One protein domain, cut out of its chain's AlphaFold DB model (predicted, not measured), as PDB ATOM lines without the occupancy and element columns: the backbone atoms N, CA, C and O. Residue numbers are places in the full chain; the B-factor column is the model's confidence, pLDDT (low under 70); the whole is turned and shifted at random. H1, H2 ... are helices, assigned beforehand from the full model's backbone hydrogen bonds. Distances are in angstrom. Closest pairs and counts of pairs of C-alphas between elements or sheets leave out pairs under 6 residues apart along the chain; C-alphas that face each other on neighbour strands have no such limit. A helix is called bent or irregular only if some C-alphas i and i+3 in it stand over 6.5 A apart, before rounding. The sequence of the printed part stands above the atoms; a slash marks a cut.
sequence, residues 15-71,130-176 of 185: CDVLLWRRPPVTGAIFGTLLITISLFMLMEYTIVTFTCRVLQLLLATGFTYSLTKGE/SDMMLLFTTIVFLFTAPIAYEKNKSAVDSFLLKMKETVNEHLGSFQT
ATOM      1  N   CYS A  15      46.410  45.351   2.096       72.19
ATOM      2  CA  CYS A  15      46.407  44.462   0.939       72.19
ATOM      3  C   CYS A  15      47.712  44.534   0.131       72.19
ATOM      4  O   CYS A  15      48.179  43.511  -0.352       72.19
ATOM      5  N   ASP A  16      48.335  45.709   0.018       76.81
ATOM      6  CA  ASP A  16      49.594  45.874  -0.721       76.81
ATOM      7  C   ASP A  16      50.770  45.206   0.004       76.81
ATOM      8  O   ASP A  16      51.726  44.759  -0.633       76.81
ATOM      9  N   VAL A  17      50.675  45.091   1.332       76.94
ATOM     10  CA  VAL A  17      51.642  44.356   2.155       76.94
ATOM     11  C   VAL A  17      51.493  42.849   1.945       76.94
ATOM     12  O   VAL A  17      52.490  42.165   1.712       76.94
ATOM     13  N   LEU A  18      50.254  42.341   1.950       76.06
ATOM     14  CA  LEU A  18      49.958  40.923   1.698       76.06
ATOM     15  C   LEU A  18      50.370  40.469   0.291       76.06
ATOM     16  O   LEU A  18      50.847  39.352   0.128       76.06
ATOM     17  N   LEU A  19      50.201  41.327  -0.720       79.00
ATOM     18  CA  LEU A  19      50.560  41.029  -2.112       79.00
ATOM     19  C   LEU A  19      52.049  41.264  -2.431       79.00
ATOM     20  O   LEU A  19      52.448  41.164  -3.588       79.00
ATOM     21  N   TRP A  20      52.883  41.588  -1.436       78.94
ATOM     22  CA  TRP A  20      54.319  41.849  -1.622       78.94
ATOM     23  C   TRP A  20      54.615  42.916  -2.687       78.94
ATOM     24  O   TRP A  20      55.617  42.857  -3.401       78.94
ATOM     25  N   ARG A  21      53.763  43.944  -2.776       80.88
ATOM     26  CA  ARG A  21      53.884  45.006  -3.792       80.88
ATOM     27  C   ARG A  21      55.194  45.796  -3.670       80.88
ATOM     28  O   ARG A  21      55.655  46.376  -4.649       80.88
ATOM     29  N   ARG A  22      55.802  45.801  -2.476       80.25
ATOM     30  CA  ARG A  22      57.142  46.340  -2.184       80.25
ATOM     31  C   ARG A  22      58.005  45.286  -1.467       80.25
ATOM     32  O   ARG A  22      58.130  45.351  -0.242       80.25
ATOM     33  N   PRO A  23      58.646  44.361  -2.204       77.38
ATOM     34  CA  PRO A  23      59.299  43.180  -1.639       77.38
ATOM     35  C   PRO A  23      60.344  43.436  -0.537       77.38
ATOM     36  O   PRO A  23      60.354  42.651   0.410       77.38
ATOM     37  N   PRO A  24      61.190  44.494  -0.556       79.44
ATOM     38  CA  PRO A  24      62.151  44.699   0.531       79.44
ATOM     39  C   PRO A  24      61.476  45.078   1.856       79.44
ATOM     40  O   PRO A  24      61.911  44.640   2.914       79.44
ATOM     41  N   VAL A  25      60.383  45.848   1.811       79.56
ATOM     42  CA  VAL A  25      59.655  46.281   3.016       79.56
ATOM     43  C   VAL A  25      58.725  45.171   3.500       79.56
ATOM     44  O   VAL A  25      58.733  44.824   4.678       79.56
ATOM     45  N   THR A  26      57.957  44.561   2.594       83.44
ATOM     46  CA  THR A  26      57.024  43.480   2.945       83.44
ATOM     47  C   THR A  26      57.762  42.223   3.392       83.44
ATOM     48  O   THR A  26      57.349  41.591   4.360       83.44
ATOM     49  N   GLY A  27      58.890  41.902   2.751       84.06
ATOM     50  CA  GLY A  27      59.770  40.804   3.141       84.06
ATOM     51  C   GLY A  27      60.443  41.037   4.493       84.06
ATOM     52  O   GLY A  27      60.513  40.108   5.291       84.06
ATOM     53  N   ALA A  28      60.866  42.269   4.804       84.94
ATOM     54  CA  ALA A  28      61.406  42.600   6.125       84.94
ATOM     55  C   ALA A  28      60.347  42.465   7.234       84.94
ATOM     56  O   ALA A  28      60.629  41.890   8.286       84.94
ATOM     57  N   ILE A  29      59.118  42.936   6.993       82.69
ATOM     58  CA  ILE A  29      57.994  42.791   7.934       82.69
ATOM     59  C   ILE A  29      57.661  41.309   8.143       82.69
ATOM     60  O   ILE A  29      57.595  40.845   9.280       82.69
ATOM     61  N   PHE A  30      57.502  40.556   7.053       85.38
ATOM     62  CA  PHE A  30      57.203  39.127   7.099       85.38
ATOM     63  C   PHE A  30      58.319  38.327   7.779       85.38
ATOM     64  O   PHE A  30      58.046  37.524   8.663       85.38
ATOM     65  N   GLY A  31      59.582  38.596   7.440       86.94
ATOM     66  CA  GLY A  31      60.742  37.964   8.061       86.94
ATOM     67  C   GLY A  31      60.843  38.267   9.554       86.94
ATOM     68  O   GLY A  31      61.063  37.355  10.342       86.94
ATOM     69  N   THR A  32      60.597  39.514   9.968       84.50
ATOM     70  CA  THR A  32      60.584  39.888  11.394       84.50
ATOM     71  C   THR A  32      59.472  39.154  12.147       84.50
ATOM     72  O   THR A  32      59.717  38.627  13.232       84.50
ATOM     73  N   LEU A  33      58.271  39.063  11.563       84.56
ATOM     74  CA  LEU A  33      57.151  38.301  12.128       84.56
ATOM     75  C   LEU A  33      57.489  36.812  12.252       84.56
ATOM     76  O   LEU A  33      57.300  36.236  13.322       84.56
ATOM     77  N   LEU A  34      58.031  36.204  11.193       85.50
ATOM     78  CA  LEU A  34      58.421  34.797  11.201       85.50
ATOM     79  C   LEU A  34      59.513  34.515  12.231       85.50
ATOM     80  O   LEU A  34      59.346  33.601  13.023       85.50
ATOM     81  N   ILE A  35      60.584  35.310  12.272       87.19
ATOM     82  CA  ILE A  35      61.681  35.135  13.237       87.19
ATOM     83  C   ILE A  35      61.158  35.249  14.668       87.19
ATOM     84  O   ILE A  35      61.481  34.413  15.507       87.19
ATOM     85  N   THR A  36      60.323  36.254  14.935       80.88
ATOM     86  CA  THR A  36      59.726  36.464  16.257       80.88
ATOM     87  C   THR A  36      58.906  35.244  16.674       80.88
ATOM     88  O   THR A  36      59.113  34.700  17.754       80.88
ATOM     89  N   ILE A  37      58.024  34.754  15.801       79.19
ATOM     90  CA  ILE A  37      57.160  33.599  16.089       79.19
ATOM     91  C   ILE A  37      57.962  32.304  16.189       79.19
ATOM     92  O   ILE A  37      57.699  31.498  17.074       79.19
ATOM     93  N   SER A  38      58.967  32.105  15.338       79.00
ATOM     94  CA  SER A  38      59.874  30.961  15.419       79.00
ATOM     95  C   SER A  38      60.665  30.952  16.726       79.00
ATOM     96  O   SER A  38      60.813  29.894  17.328       79.00
ATOM     97  N   LEU A  39      61.112  32.112  17.213       81.31
ATOM     98  CA  LEU A  39      61.752  32.228  18.524       81.31
ATOM     99  C   LEU A  39      60.783  31.835  19.648       81.31
ATOM    100  O   LEU A  39      61.165  31.104  20.557       81.31
ATOM    101  N   PHE A  40      59.513  32.239  19.557       71.88
ATOM    102  CA  PHE A  40      58.481  31.801  20.503       71.88
ATOM    103  C   PHE A  40      58.152  30.305  20.403       71.88
ATOM    104  O   PHE A  40      57.917  29.681  21.436       71.88
ATOM    105  N   MET A  41      58.191  29.716  19.201       73.25
ATOM    106  CA  MET A  41      58.050  28.266  19.011       73.25
ATOM    107  C   MET A  41      59.186  27.495  19.688       73.25
ATOM    108  O   MET A  41      58.922  26.485  20.329       73.25
ATOM    109  N   LEU A  42      60.428  27.986  19.599       74.38
ATOM    110  CA  LEU A  42      61.589  27.368  20.255       74.38
ATOM    111  C   LEU A  42      61.503  27.401  21.786       74.38
ATOM    112  O   LEU A  42      62.086  26.554  22.451       74.38
ATOM    113  N   MET A  43      60.783  28.376  22.338       72.75
ATOM    114  CA  MET A  43      60.595  28.548  23.778       72.75
ATOM    115  C   MET A  43      59.317  27.860  24.302       72.75
ATOM    116  O   MET A  43      58.970  28.068  25.462       72.75
ATOM    117  N   GLU A  44      58.600  27.105  23.455       68.69
ATOM    118  CA  GLU A  44      57.328  26.421  23.762       68.69
ATOM    119  C   GLU A  44      56.264  27.326  24.419       68.69
ATOM    120  O   GLU A  44      55.465  26.897  25.254       68.69
ATOM    121  N   TYR A  45      56.233  28.611  24.052       68.31
ATOM    122  CA  TYR A  45      55.260  29.546  24.620       68.31
ATOM    123  C   TYR A  45      53.832  29.220  24.160       68.31
ATOM    124  O   TYR A  45      53.590  28.885  23.004       68.31
ATOM    125  N   THR A  46      52.859  29.387  25.054       69.81
ATOM    126  CA  THR A  46      51.421  29.278  24.749       69.81
ATOM    127  C   THR A  46      50.834  30.635  24.338       69.81
ATOM    128  O   THR A  46      51.361  31.689  24.697       69.81
ATOM    129  N   ILE A  47      49.706  30.657  23.612       66.50
ATOM    130  CA  ILE A  47      49.054  31.919  23.182       66.50
ATOM    131  C   ILE A  47      48.697  32.804  24.389       66.50
ATOM    132  O   ILE A  47      48.804  34.033  24.342       66.50
ATOM    133  N   VAL A  48      48.316  32.171  25.499       70.44
ATOM    134  CA  VAL A  48      47.951  32.843  26.752       70.44
ATOM    135  C   VAL A  48      49.144  33.592  27.344       70.44
ATOM    136  O   VAL A  48      49.037  34.772  27.686       70.44
ATOM    137  N   THR A  49      50.300  32.933  27.430       74.19
ATOM    138  CA  THR A  49      51.516  33.553  27.970       74.19
ATOM    139  C   THR A  49      52.013  34.672  27.062       74.19
ATOM    140  O   THR A  49      52.360  35.741  27.562       74.19
ATOM    141  N   PHE A  50      51.947  34.492  25.742       68.38
ATOM    142  CA  PHE A  50      52.263  35.545  24.776       68.38
ATOM    143  C   PHE A  50      51.389  36.793  24.968       68.38
ATOM    144  O   PHE A  50      51.908  37.895  25.145       68.38
ATOM    145  N   THR A  51      50.068  36.618  25.011       69.50
ATOM    146  CA  THR A  51      49.114  37.731  25.158       69.50
ATOM    147  C   THR A  51      49.341  38.486  26.465       69.50
ATOM    148  O   THR A  51      49.353  39.716  26.491       69.50
ATOM    149  N   CYS A  52      49.609  37.752  27.546       78.19
ATOM    150  CA  CYS A  52      49.930  38.336  28.840       78.19
ATOM    151  C   CYS A  52      51.229  39.160  28.796       78.19
ATOM    152  O   CYS A  52      51.272  40.273  29.314       78.19
ATOM    153  N   ARG A  53      52.281  38.668  28.131       75.38
ATOM    154  CA  ARG A  53      53.547  39.408  27.989       75.38
ATOM    155  C   ARG A  53      53.408  40.652  27.115       75.38
ATOM    156  O   ARG A  53      53.972  41.685  27.458       75.38
ATOM    157  N   VAL A  54      52.626  40.590  26.037       76.69
ATOM    158  CA  VAL A  54      52.311  41.772  25.219       76.69
ATOM    159  C   VAL A  54      51.564  42.813  26.050       76.69
ATOM    160  O   VAL A  54      51.941  43.982  26.036       76.69
ATOM    161  N   LEU A  55      50.565  42.393  26.831       80.38
ATOM    162  CA  LEU A  55      49.851  43.284  27.744       80.38
ATOM    163  C   LEU A  55      50.804  43.918  28.770       80.38
ATOM    164  O   LEU A  55      50.761  45.127  28.977       80.38
ATOM    165  N   GLN A  56      51.707  43.133  29.361       83.38
ATOM    166  CA  GLN A  56      52.729  43.641  30.281       83.38
ATOM    167  C   GLN A  56      53.653  44.667  29.613       83.38
ATOM    168  O   GLN A  56      53.949  45.690  30.222       83.38
ATOM    169  N   LEU A  57      54.082  44.435  28.368       82.56
ATOM    170  CA  LEU A  57      54.899  45.388  27.611       82.56
ATOM    171  C   LEU A  57      54.131  46.672  27.278       82.56
ATOM    172  O   LEU A  57      54.693  47.760  27.387       82.56
ATOM    173  N   LEU A  58      52.853  46.579  26.909       82.81
ATOM    174  CA  LEU A  58      52.002  47.747  26.661       82.81
ATOM    175  C   LEU A  58      51.813  48.584  27.930       82.81
ATOM    176  O   LEU A  58      51.966  49.802  27.900       82.81
ATOM    177  N   LEU A  59      51.558  47.934  29.063       83.25
ATOM    178  CA  LEU A  59      51.454  48.619  30.349       83.25
ATOM    179  C   LEU A  59      52.795  49.233  30.768       83.25
ATOM    180  O   LEU A  59      52.831  50.384  31.194       83.25
ATOM    181  N   ALA A  60      53.903  48.508  30.596       83.62
ATOM    182  CA  ALA A  60      55.239  49.009  30.909       83.62
ATOM    183  C   ALA A  60      55.630  50.203  30.026       83.62
ATOM    184  O   ALA A  60      56.201  51.166  30.525       83.62
ATOM    185  N   THR A  61      55.303  50.170  28.732       80.81
ATOM    186  CA  THR A  61      55.544  51.295  27.811       80.81
ATOM    187  C   THR A  61      54.649  52.492  28.116       80.81
ATOM    188  O   THR A  61      55.134  53.619  28.092       80.81
ATOM    189  N   GLY A  62      53.379  52.276  28.471       78.12
ATOM    190  CA  GLY A  62      52.501  53.346  28.956       78.12
ATOM    191  C   GLY A  62      53.032  53.987  30.241       78.12
ATOM    192  O   GLY A  62      53.081  55.211  30.357       78.12
ATOM    193  N   PHE A  63      53.519  53.164  31.171       78.44
ATOM    194  CA  PHE A  63      54.117  53.619  32.423       78.44
ATOM    195  C   PHE A  63      55.401  54.427  32.196       78.44
ATOM    196  O   PHE A  63      55.540  55.525  32.729       78.44
ATOM    197  N   THR A  64      56.330  53.941  31.366       77.31
ATOM    198  CA  THR A  64      57.562  54.686  31.057       77.31
ATOM    199  C   THR A  64      57.278  55.965  30.276       77.31
ATOM    200  O   THR A  64      57.913  56.986  30.539       77.31
ATOM    201  N   TYR A  65      56.293  55.962  29.373       73.38
ATOM    202  CA  TYR A  65      55.854  57.165  28.666       73.38
ATOM    203  C   TYR A  65      55.336  58.233  29.639       73.38
ATOM    204  O   TYR A  65      55.782  59.377  29.569       73.38
ATOM    205  N   SER A  66      54.495  57.834  30.601       66.62
ATOM    206  CA  SER A  66      53.972  58.714  31.654       66.62
ATOM    207  C   SER A  66      55.060  59.304  32.559       66.62
ATOM    208  O   SER A  66      54.850  60.372  33.126       66.62
ATOM    209  N   LEU A  67      56.198  58.623  32.728       72.25
ATOM    210  CA  LEU A  67      57.317  59.120  33.537       72.25
ATOM    211  C   LEU A  67      58.272  60.030  32.752       72.25
ATOM    212  O   LEU A  67      58.871  60.933  33.330       72.25
ATOM    213  N   THR A  68      58.451  59.782  31.451       69.62
ATOM    214  CA  THR A  68      59.487  60.457  30.642       69.62
ATOM    215  C   THR A  68      58.979  61.747  30.002       69.62
ATOM    216  O   THR A  68      59.742  62.691  29.809       69.62
ATOM    217  N   LYS A  69      57.686  61.806  29.670       60.09
ATOM    218  CA  LYS A  69      57.015  63.025  29.230       60.09
ATOM    219  C   LYS A  69      56.021  63.425  30.309       60.09
ATOM    220  O   LYS A  69      54.938  62.865  30.375       60.09
ATOM    221  N   GLY A  70      56.361  64.423  31.120       54.66
ATOM    222  CA  GLY A  70      55.422  65.066  32.050       54.66
ATOM    223  C   GLY A  70      54.272  65.827  31.367       54.66
ATOM    224  O   GLY A  70      53.683  66.704  31.986       54.66
ATOM    225  N   GLU A  71      53.968  65.535  30.098       54.81
ATOM    226  CA  GLU A  71      52.706  65.910  29.469       54.81
ATOM    227  C   GLU A  71      51.680  64.870  29.899       54.81
ATOM    228  O   GLU A  71      51.683  63.725  29.441       54.81
ATOM    229  N   SER A 130      50.520  22.107  17.405       72.25
ATOM    230  CA  SER A 130      50.593  23.047  18.532       72.25
ATOM    231  C   SER A 130      49.969  24.400  18.152       72.25
ATOM    232  O   SER A 130      50.108  24.843  17.006       72.25
ATOM    233  N   ASP A 131      49.344  25.088  19.114       70.62
ATOM    234  CA  ASP A 131      48.731  26.415  18.938       70.62
ATOM    235  C   ASP A 131      49.660  27.400  18.199       70.62
ATOM    236  O   ASP A 131      49.233  28.170  17.333       70.62
ATOM    237  N   MET A 132      50.966  27.340  18.489       71.94
ATOM    238  CA  MET A 132      51.975  28.189  17.849       71.94
ATOM    239  C   MET A 132      52.283  27.792  16.406       71.94
ATOM    240  O   MET A 132      52.502  28.655  15.556       71.94
ATOM    241  N   MET A 133      52.258  26.496  16.098       78.25
ATOM    242  CA  MET A 133      52.442  25.998  14.735       78.25
ATOM    243  C   MET A 133      51.264  26.397  13.842       78.25
ATOM    244  O   MET A 133      51.451  26.708  12.661       78.25
ATOM    245  N   LEU A 134      50.057  26.453  14.409       77.62
ATOM    246  CA  LEU A 134      48.861  26.917  13.715       77.62
ATOM    247  C   LEU A 134      48.955  28.417  13.390       77.62
ATOM    248  O   LEU A 134      48.667  28.815  12.259       77.62
ATOM    249  N   LEU A 135      49.452  29.238  14.324       77.19
ATOM    250  CA  LEU A 135      49.745  30.657  14.076       77.19
ATOM    251  C   LEU A 135      50.836  30.857  13.017       77.19
ATOM    252  O   LEU A 135      50.647  31.642  12.084       77.19
ATOM    253  N   PHE A 136      51.946  30.120  13.118       82.94
ATOM    254  CA  PHE A 136      53.028  30.155  12.134       82.94
ATOM    255  C   PHE A 136      52.508  29.823  10.730       82.94
ATOM    256  O   PHE A 136      52.697  30.596   9.789       82.94
ATOM    257  N   THR A 137      51.768  28.719  10.600       81.25
ATOM    258  CA  THR A 137      51.196  28.271   9.323       81.25
ATOM    259  C   THR A 137      50.186  29.275   8.779       81.25
ATOM    260  O   THR A 137      50.196  29.566   7.586       81.25
ATOM    261  N   THR A 138      49.353  29.864   9.641       82.81
ATOM    262  CA  THR A 138      48.368  30.878   9.240       82.81
ATOM    263  C   THR A 138      49.042  32.114   8.658       82.81
ATOM    264  O   THR A 138      48.613  32.604   7.619       82.81
ATOM    265  N   ILE A 139      50.121  32.605   9.275       82.81
ATOM    266  CA  ILE A 139      50.857  33.775   8.776       82.81
ATOM    267  C   ILE A 139      51.566  33.454   7.464       82.81
ATOM    268  O   ILE A 139      51.461  34.224   6.510       82.81
ATOM    269  N   VAL A 140      52.225  32.297   7.369       85.81
ATOM    270  CA  VAL A 140      52.832  31.849   6.108       85.81
ATOM    271  C   VAL A 140      51.774  31.763   5.008       85.81
ATOM    272  O   VAL A 140      51.988  32.280   3.911       85.81
ATOM    273  N   PHE A 141      50.612  31.177   5.300       84.50
ATOM    274  CA  PHE A 141      49.517  31.061   4.344       84.50
ATOM    275  C   PHE A 141      48.958  32.433   3.956       84.50
ATOM    276  O   PHE A 141      48.790  32.699   2.774       84.50
ATOM    277  N   LEU A 142      48.747  33.338   4.910       84.06
ATOM    278  CA  LEU A 142      48.196  34.670   4.659       84.06
ATOM    279  C   LEU A 142      49.067  35.502   3.704       84.06
ATOM    280  O   LEU A 142      48.527  36.226   2.872       84.06
ATOM    281  N   PHE A 143      50.394  35.383   3.796       82.00
ATOM    282  CA  PHE A 143      51.327  36.089   2.911       82.00
ATOM    283  C   PHE A 143      51.608  35.334   1.603       82.00
ATOM    284  O   PHE A 143      51.856  35.965   0.581       82.00
ATOM    285  N   THR A 144      51.558  33.999   1.600       82.38
ATOM    286  CA  THR A 144      51.908  33.190   0.416       82.38
ATOM    287  C   THR A 144      50.702  32.915  -0.483       82.38
ATOM    288  O   THR A 144      50.825  32.959  -1.706       82.38
ATOM    289  N   ALA A 145      49.524  32.662   0.095       81.75
ATOM    290  CA  ALA A 145      48.294  32.344  -0.628       81.75
ATOM    291  C   ALA A 145      47.866  33.411  -1.652       81.75
ATOM    292  O   ALA A 145      47.597  33.023  -2.790       81.75
ATOM    293  N   PRO A 146      47.824  34.725  -1.339       79.44
ATOM    294  CA  PRO A 146      47.420  35.729  -2.327       79.44
ATOM    295  C   PRO A 146      48.384  35.792  -3.520       79.44
ATOM    296  O   PRO A 146      47.944  35.914  -4.660       79.44
ATOM    297  N   ILE A 147      49.687  35.625  -3.278       80.81
ATOM    298  CA  ILE A 147      50.722  35.649  -4.322       80.81
ATOM    299  C   ILE A 147      50.649  34.394  -5.190       80.81
ATOM    300  O   ILE A 147      50.712  34.467  -6.417       80.81
ATOM    301  N   ALA A 148      50.522  33.229  -4.551       79.31
ATOM    302  CA  ALA A 148      50.386  31.956  -5.244       79.31
ATOM    303  C   ALA A 148      49.115  31.928  -6.101       79.31
ATOM    304  O   ALA A 148      49.144  31.392  -7.211       79.31
ATOM    305  N   TYR A 149      48.033  32.547  -5.616       80.31
ATOM    306  CA  TYR A 149      46.802  32.722  -6.373       80.31
ATOM    307  C   TYR A 149      46.998  33.656  -7.570       80.31
ATOM    308  O   TYR A 149      46.638  33.287  -8.681       80.31
ATOM    309  N   GLU A 150      47.610  34.830  -7.386       80.06
ATOM    310  CA  GLU A 150      47.809  35.786  -8.483       80.06
ATOM    311  C   GLU A 150      48.663  35.194  -9.613       80.06
ATOM    312  O   GLU A 150      48.331  35.347 -10.789       80.06
ATOM    313  N   LYS A 151      49.709  34.432  -9.267       80.88
ATOM    314  CA  LYS A 151      50.579  33.770 -10.252       80.88
ATOM    315  C   LYS A 151      49.926  32.588 -10.966       80.88
ATOM    316  O   LYS A 151      50.242  32.348 -12.125       80.88
ATOM    317  N   ASN A 152      49.025  31.863 -10.303       81.38
ATOM    318  CA  ASN A 152      48.367  30.674 -10.857       81.38
ATOM    319  C   ASN A 152      46.878  30.890 -11.137       81.38
ATOM    320  O   ASN A 152      46.114  29.926 -11.177       81.38
ATOM    321  N   LYS A 153      46.460  32.141 -11.338       76.56
ATOM    322  CA  LYS A 153      45.048  32.522 -11.424       76.56
ATOM    323  C   LYS A 153      44.272  31.689 -12.444       76.56
ATOM    324  O   LYS A 153      43.237  31.127 -12.115       76.56
ATOM    325  N   SER A 154      44.819  31.518 -13.648       76.50
ATOM    326  CA  SER A 154      44.197  30.718 -14.711       76.50
ATOM    327  C   SER A 154      44.086  29.232 -14.361       76.50
ATOM    328  O   SER A 154      43.062  28.610 -14.641       76.50
ATOM    329  N   ALA A 155      45.105  28.659 -13.717       76.19
ATOM    330  CA  ALA A 155      45.089  27.266 -13.293       76.19
ATOM    331  C   ALA A 155      44.059  27.055 -12.175       76.19
ATOM    332  O   ALA A 155      43.176  26.210 -12.319       76.19
ATOM    333  N   VAL A 156      44.114  27.860 -11.111       79.31
ATOM    334  CA  VAL A 156      43.194  27.757  -9.969       79.31
ATOM    335  C   VAL A 156      41.753  27.987 -10.409       79.31
ATOM    336  O   VAL A 156      40.892  27.173 -10.086       79.31
ATOM    337  N   ASP A 157      41.490  29.022 -11.208       83.00
ATOM    338  CA  ASP A 157      40.139  29.308 -11.691       83.00
ATOM    339  C   ASP A 157      39.626  28.171 -12.592       83.00
ATOM    340  O   ASP A 157      38.477  27.758 -12.457       83.00
ATOM    341  N   SER A 158      40.473  27.578 -13.444       79.81
ATOM    342  CA  SER A 158      40.074  26.421 -14.262       79.81
ATOM    343  C   SER A 158      39.752  25.175 -13.426       79.81
ATOM    344  O   SER A 158      38.794  24.460 -13.731       79.81
ATOM    345  N   PHE A 159      40.498  24.927 -12.343       81.31
ATOM    346  CA  PHE A 159      40.209  23.843 -11.402       81.31
ATOM    347  C   PHE A 159      38.911  24.098 -10.634       81.31
ATOM    348  O   PHE A 159      38.095  23.186 -10.499       81.31
ATOM    349  N   LEU A 160      38.685  25.330 -10.170       81.94
ATOM    350  CA  LEU A 160      37.456  25.715  -9.478       81.94
ATOM    351  C   LEU A 160      36.230  25.597 -10.388       81.94
ATOM    352  O   LEU A 160      35.185  25.126  -9.939       81.94
ATOM    353  N   LEU A 161      36.361  25.973 -11.663       85.12
ATOM    354  CA  LEU A 161      35.298  25.817 -12.655       85.12
ATOM    355  C   LEU A 161      34.958  24.341 -12.883       85.12
ATOM    356  O   LEU A 161      33.785  23.983 -12.798       85.12
ATOM    357  N   LYS A 162      35.968  23.477 -13.062       84.62
ATOM    358  CA  LYS A 162      35.756  22.025 -13.195       84.62
ATOM    359  C   LYS A 162      35.106  21.421 -11.951       84.62
ATOM    360  O   LYS A 162      34.140  20.679 -12.069       84.62
ATOM    361  N   MET A 163      35.576  21.779 -10.754       84.19
ATOM    362  CA  MET A 163      34.973  21.298  -9.505       84.19
ATOM    363  C   MET A 163      33.518  21.742  -9.366       84.19
ATOM    364  O   MET A 163      32.667  20.950  -8.968       84.19
ATOM    365  N   LYS A 164      33.208  22.993  -9.719       84.81
ATOM    366  CA  LYS A 164      31.834  23.504  -9.696       84.81
ATOM    367  C   LYS A 164      30.933  22.731 -10.657       84.81
ATOM    368  O   LYS A 164      29.796  22.436 -10.297       84.81
ATOM    369  N   GLU A 165      31.434  22.406 -11.843       87.44
ATOM    370  CA  GLU A 165      30.713  21.618 -12.839       87.44
ATOM    371  C   GLU A 165      30.430  20.197 -12.330       87.44
ATOM    372  O   GLU A 165      29.266  19.802 -12.264       87.44
ATOM    373  N   THR A 166      31.449  19.487 -11.829       84.44
ATOM    374  CA  THR A 166      31.296  18.134 -11.263       84.44
ATOM    375  C   THR A 166      30.351  18.105 -10.058       84.44
ATOM    376  O   THR A 166      29.504  17.218  -9.940       84.44
ATOM    377  N   VAL A 167      30.440  19.096  -9.163       87.88
ATOM    378  CA  VAL A 167      29.530  19.209  -8.010       87.88
ATOM    379  C   VAL A 167      28.095  19.456  -8.469       87.88
ATOM    380  O   VAL A 167      27.168  18.876  -7.906       87.88
ATOM    381  N   ASN A 168      27.890  20.297  -9.484       85.38
ATOM    382  CA  ASN A 168      26.554  20.594  -9.989       85.38
ATOM    383  C   ASN A 168      25.935  19.391 -10.716       85.38
ATOM    384  O   ASN A 168      24.742  19.138 -10.565       85.38
ATOM    385  N   GLU A 169      26.740  18.616 -11.440       88.69
ATOM    386  CA  GLU A 169      26.312  17.368 -12.072       88.69
ATOM    387  C   GLU A 169      25.873  16.332 -11.024       88.69
ATOM    388  O   GLU A 169      24.774  15.774 -11.103       88.69
ATOM    389  N   HIS A 170      26.685  16.128  -9.981       85.56
ATOM    390  CA  HIS A 170      26.330  15.230  -8.884       85.56
ATOM    391  C   HIS A 170      25.077  15.706  -8.144       85.56
ATOM    392  O   HIS A 170      24.152  14.917  -7.959       85.56
ATOM    393  N   LEU A 171      24.971  16.993  -7.802       83.62
ATOM    394  CA  LEU A 171      23.762  17.536  -7.172       83.62
ATOM    395  C   LEU A 171      22.521  17.396  -8.066       83.62
ATOM    396  O   LEU A 171      21.457  17.039  -7.561       83.62
ATOM    397  N   GLY A 172      22.656  17.609  -9.377       81.56
ATOM    398  CA  GLY A 172      21.573  17.439 -10.345       81.56
ATOM    399  C   GLY A 172      21.067  15.997 -10.413       81.56
ATOM    400  O   GLY A 172      19.860  15.765 -10.350       81.56
ATOM    401  N   SER A 173      21.972  15.014 -10.456       82.50
ATOM    402  CA  SER A 173      21.604  13.588 -10.444       82.50
ATOM    403  C   SER A 173      20.950  13.139  -9.127       82.50
ATOM    404  O   SER A 173      20.032  12.317  -9.128       82.50
ATOM    405  N   PHE A 174      21.367  13.709  -7.991       83.88
ATOM    406  CA  PHE A 174      20.729  13.456  -6.699       83.88
ATOM    407  C   PHE A 174      19.338  14.088  -6.615       83.88
ATOM    408  O   PHE A 174      18.413  13.466  -6.093       83.88
ATOM    409  N   GLN A 175      19.166  15.295  -7.154       83.50
ATOM    410  CA  GLN A 175      17.883  15.993  -7.147       83.50
ATOM    411  C   GLN A 175      16.848  15.287  -8.034       83.50
ATOM    412  O   GLN A 175      15.703  15.130  -7.615       83.50
ATOM    413  N   THR A 176      17.246  14.783  -9.208       84.62
ATOM    414  CA  THR A 176      16.351  14.002 -10.082       84.62
ATOM    415  C   THR A 176      15.970  12.652  -9.479       84.62
ATOM    416  O   THR A 176      14.819  12.239  -9.614       84.62
TER     417      THR A 176
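This is residues 15 to 71 and 130 to 176 of the 185 residues of a protein of Trypanosoma vivax (strain Y486) (UniProt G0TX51). Two helices, H2 and H4, lie side by side and run opposite ways as a small core, and two long helical arms leave this pair from its opposite ends. Residues 51 to 71, of which 51 to 68 belong to H3, stick out from one end, and residues 158 to 176 of H5 stick out from the other, while the very short H1 lies near the kink in H4. The arms make the length: the C-alphas span 75 by 32 by 32 A, and the body without the free stretches spans 42 by 26 by 16 A. The printed part has 104 residues, with five named helices in the order H1, H2, H3, H4, H5 and no named strand, and its class is all helix. The whole is extended, with a radius of gyration of the C-alphas of 22.1 A.

H1, residues 15 to 18, begins at C-alpha 15 at (46.407, 44.462, 0.939). H2, residues 23 to 42, measures 27.1 A from first to last C-alpha. H3, residues 47 to 68, measures 31.3 A and begins at C-alpha 47 at (49.054, 31.919, 23.182). H4, residues 131 to 151, measures 30.2 A. H5, residues 153 to 176, is the longest helix at 34.2 A and ends at C-alpha 176 at (16.351, 14.002, -10.082).

H2 and H4 touch at a shallow tilt of 23 degrees, opposite ways, with closest C-alphas those of Met 41 and Met 132, 6.2 A apart. H4 has a kink of 34 degrees near residue 144 and is irregular, but only just: C-alphas 143 and 146 are 6.54 A apart. H1 only just touches H4, with 3 pairs of C-alphas within 8 A, the closest being Leu 18 and Phe 143 at 5.2 A; H4 takes part with residues 142 to 146 alone. H3 is close to H4 but not clearly touching, about perpendicular at 88 degrees, with closest C-alphas Ile 47 and Asp 131 at 7.0 A. H5 is close to H4 but not clearly touching, about perpendicular at 78 degrees, with closest C-alphas Tyr 149 and Val 156 at 7.1 A. H3 and H5 are apart. In H2, H3 and H5 every O i to N i+4 pair is within hydrogen-bond range, in H4 15 of 17 are, and H1 is too short for such a pair.

The two C-alphas farthest apart, those of Gly 70 and Thr 176, are 76.9 A apart. Residues 72 to 129 are not printed, and C-alphas 71 and 130 are 44.3 A apart across the cut. The links H1 to H2, H2 to H3 and H4 to H5 are tight. The mean pLDDT of the printed part is 78.8, and residues 44 to 47, 50 to 51, 66 and 68 to 71 are under 70.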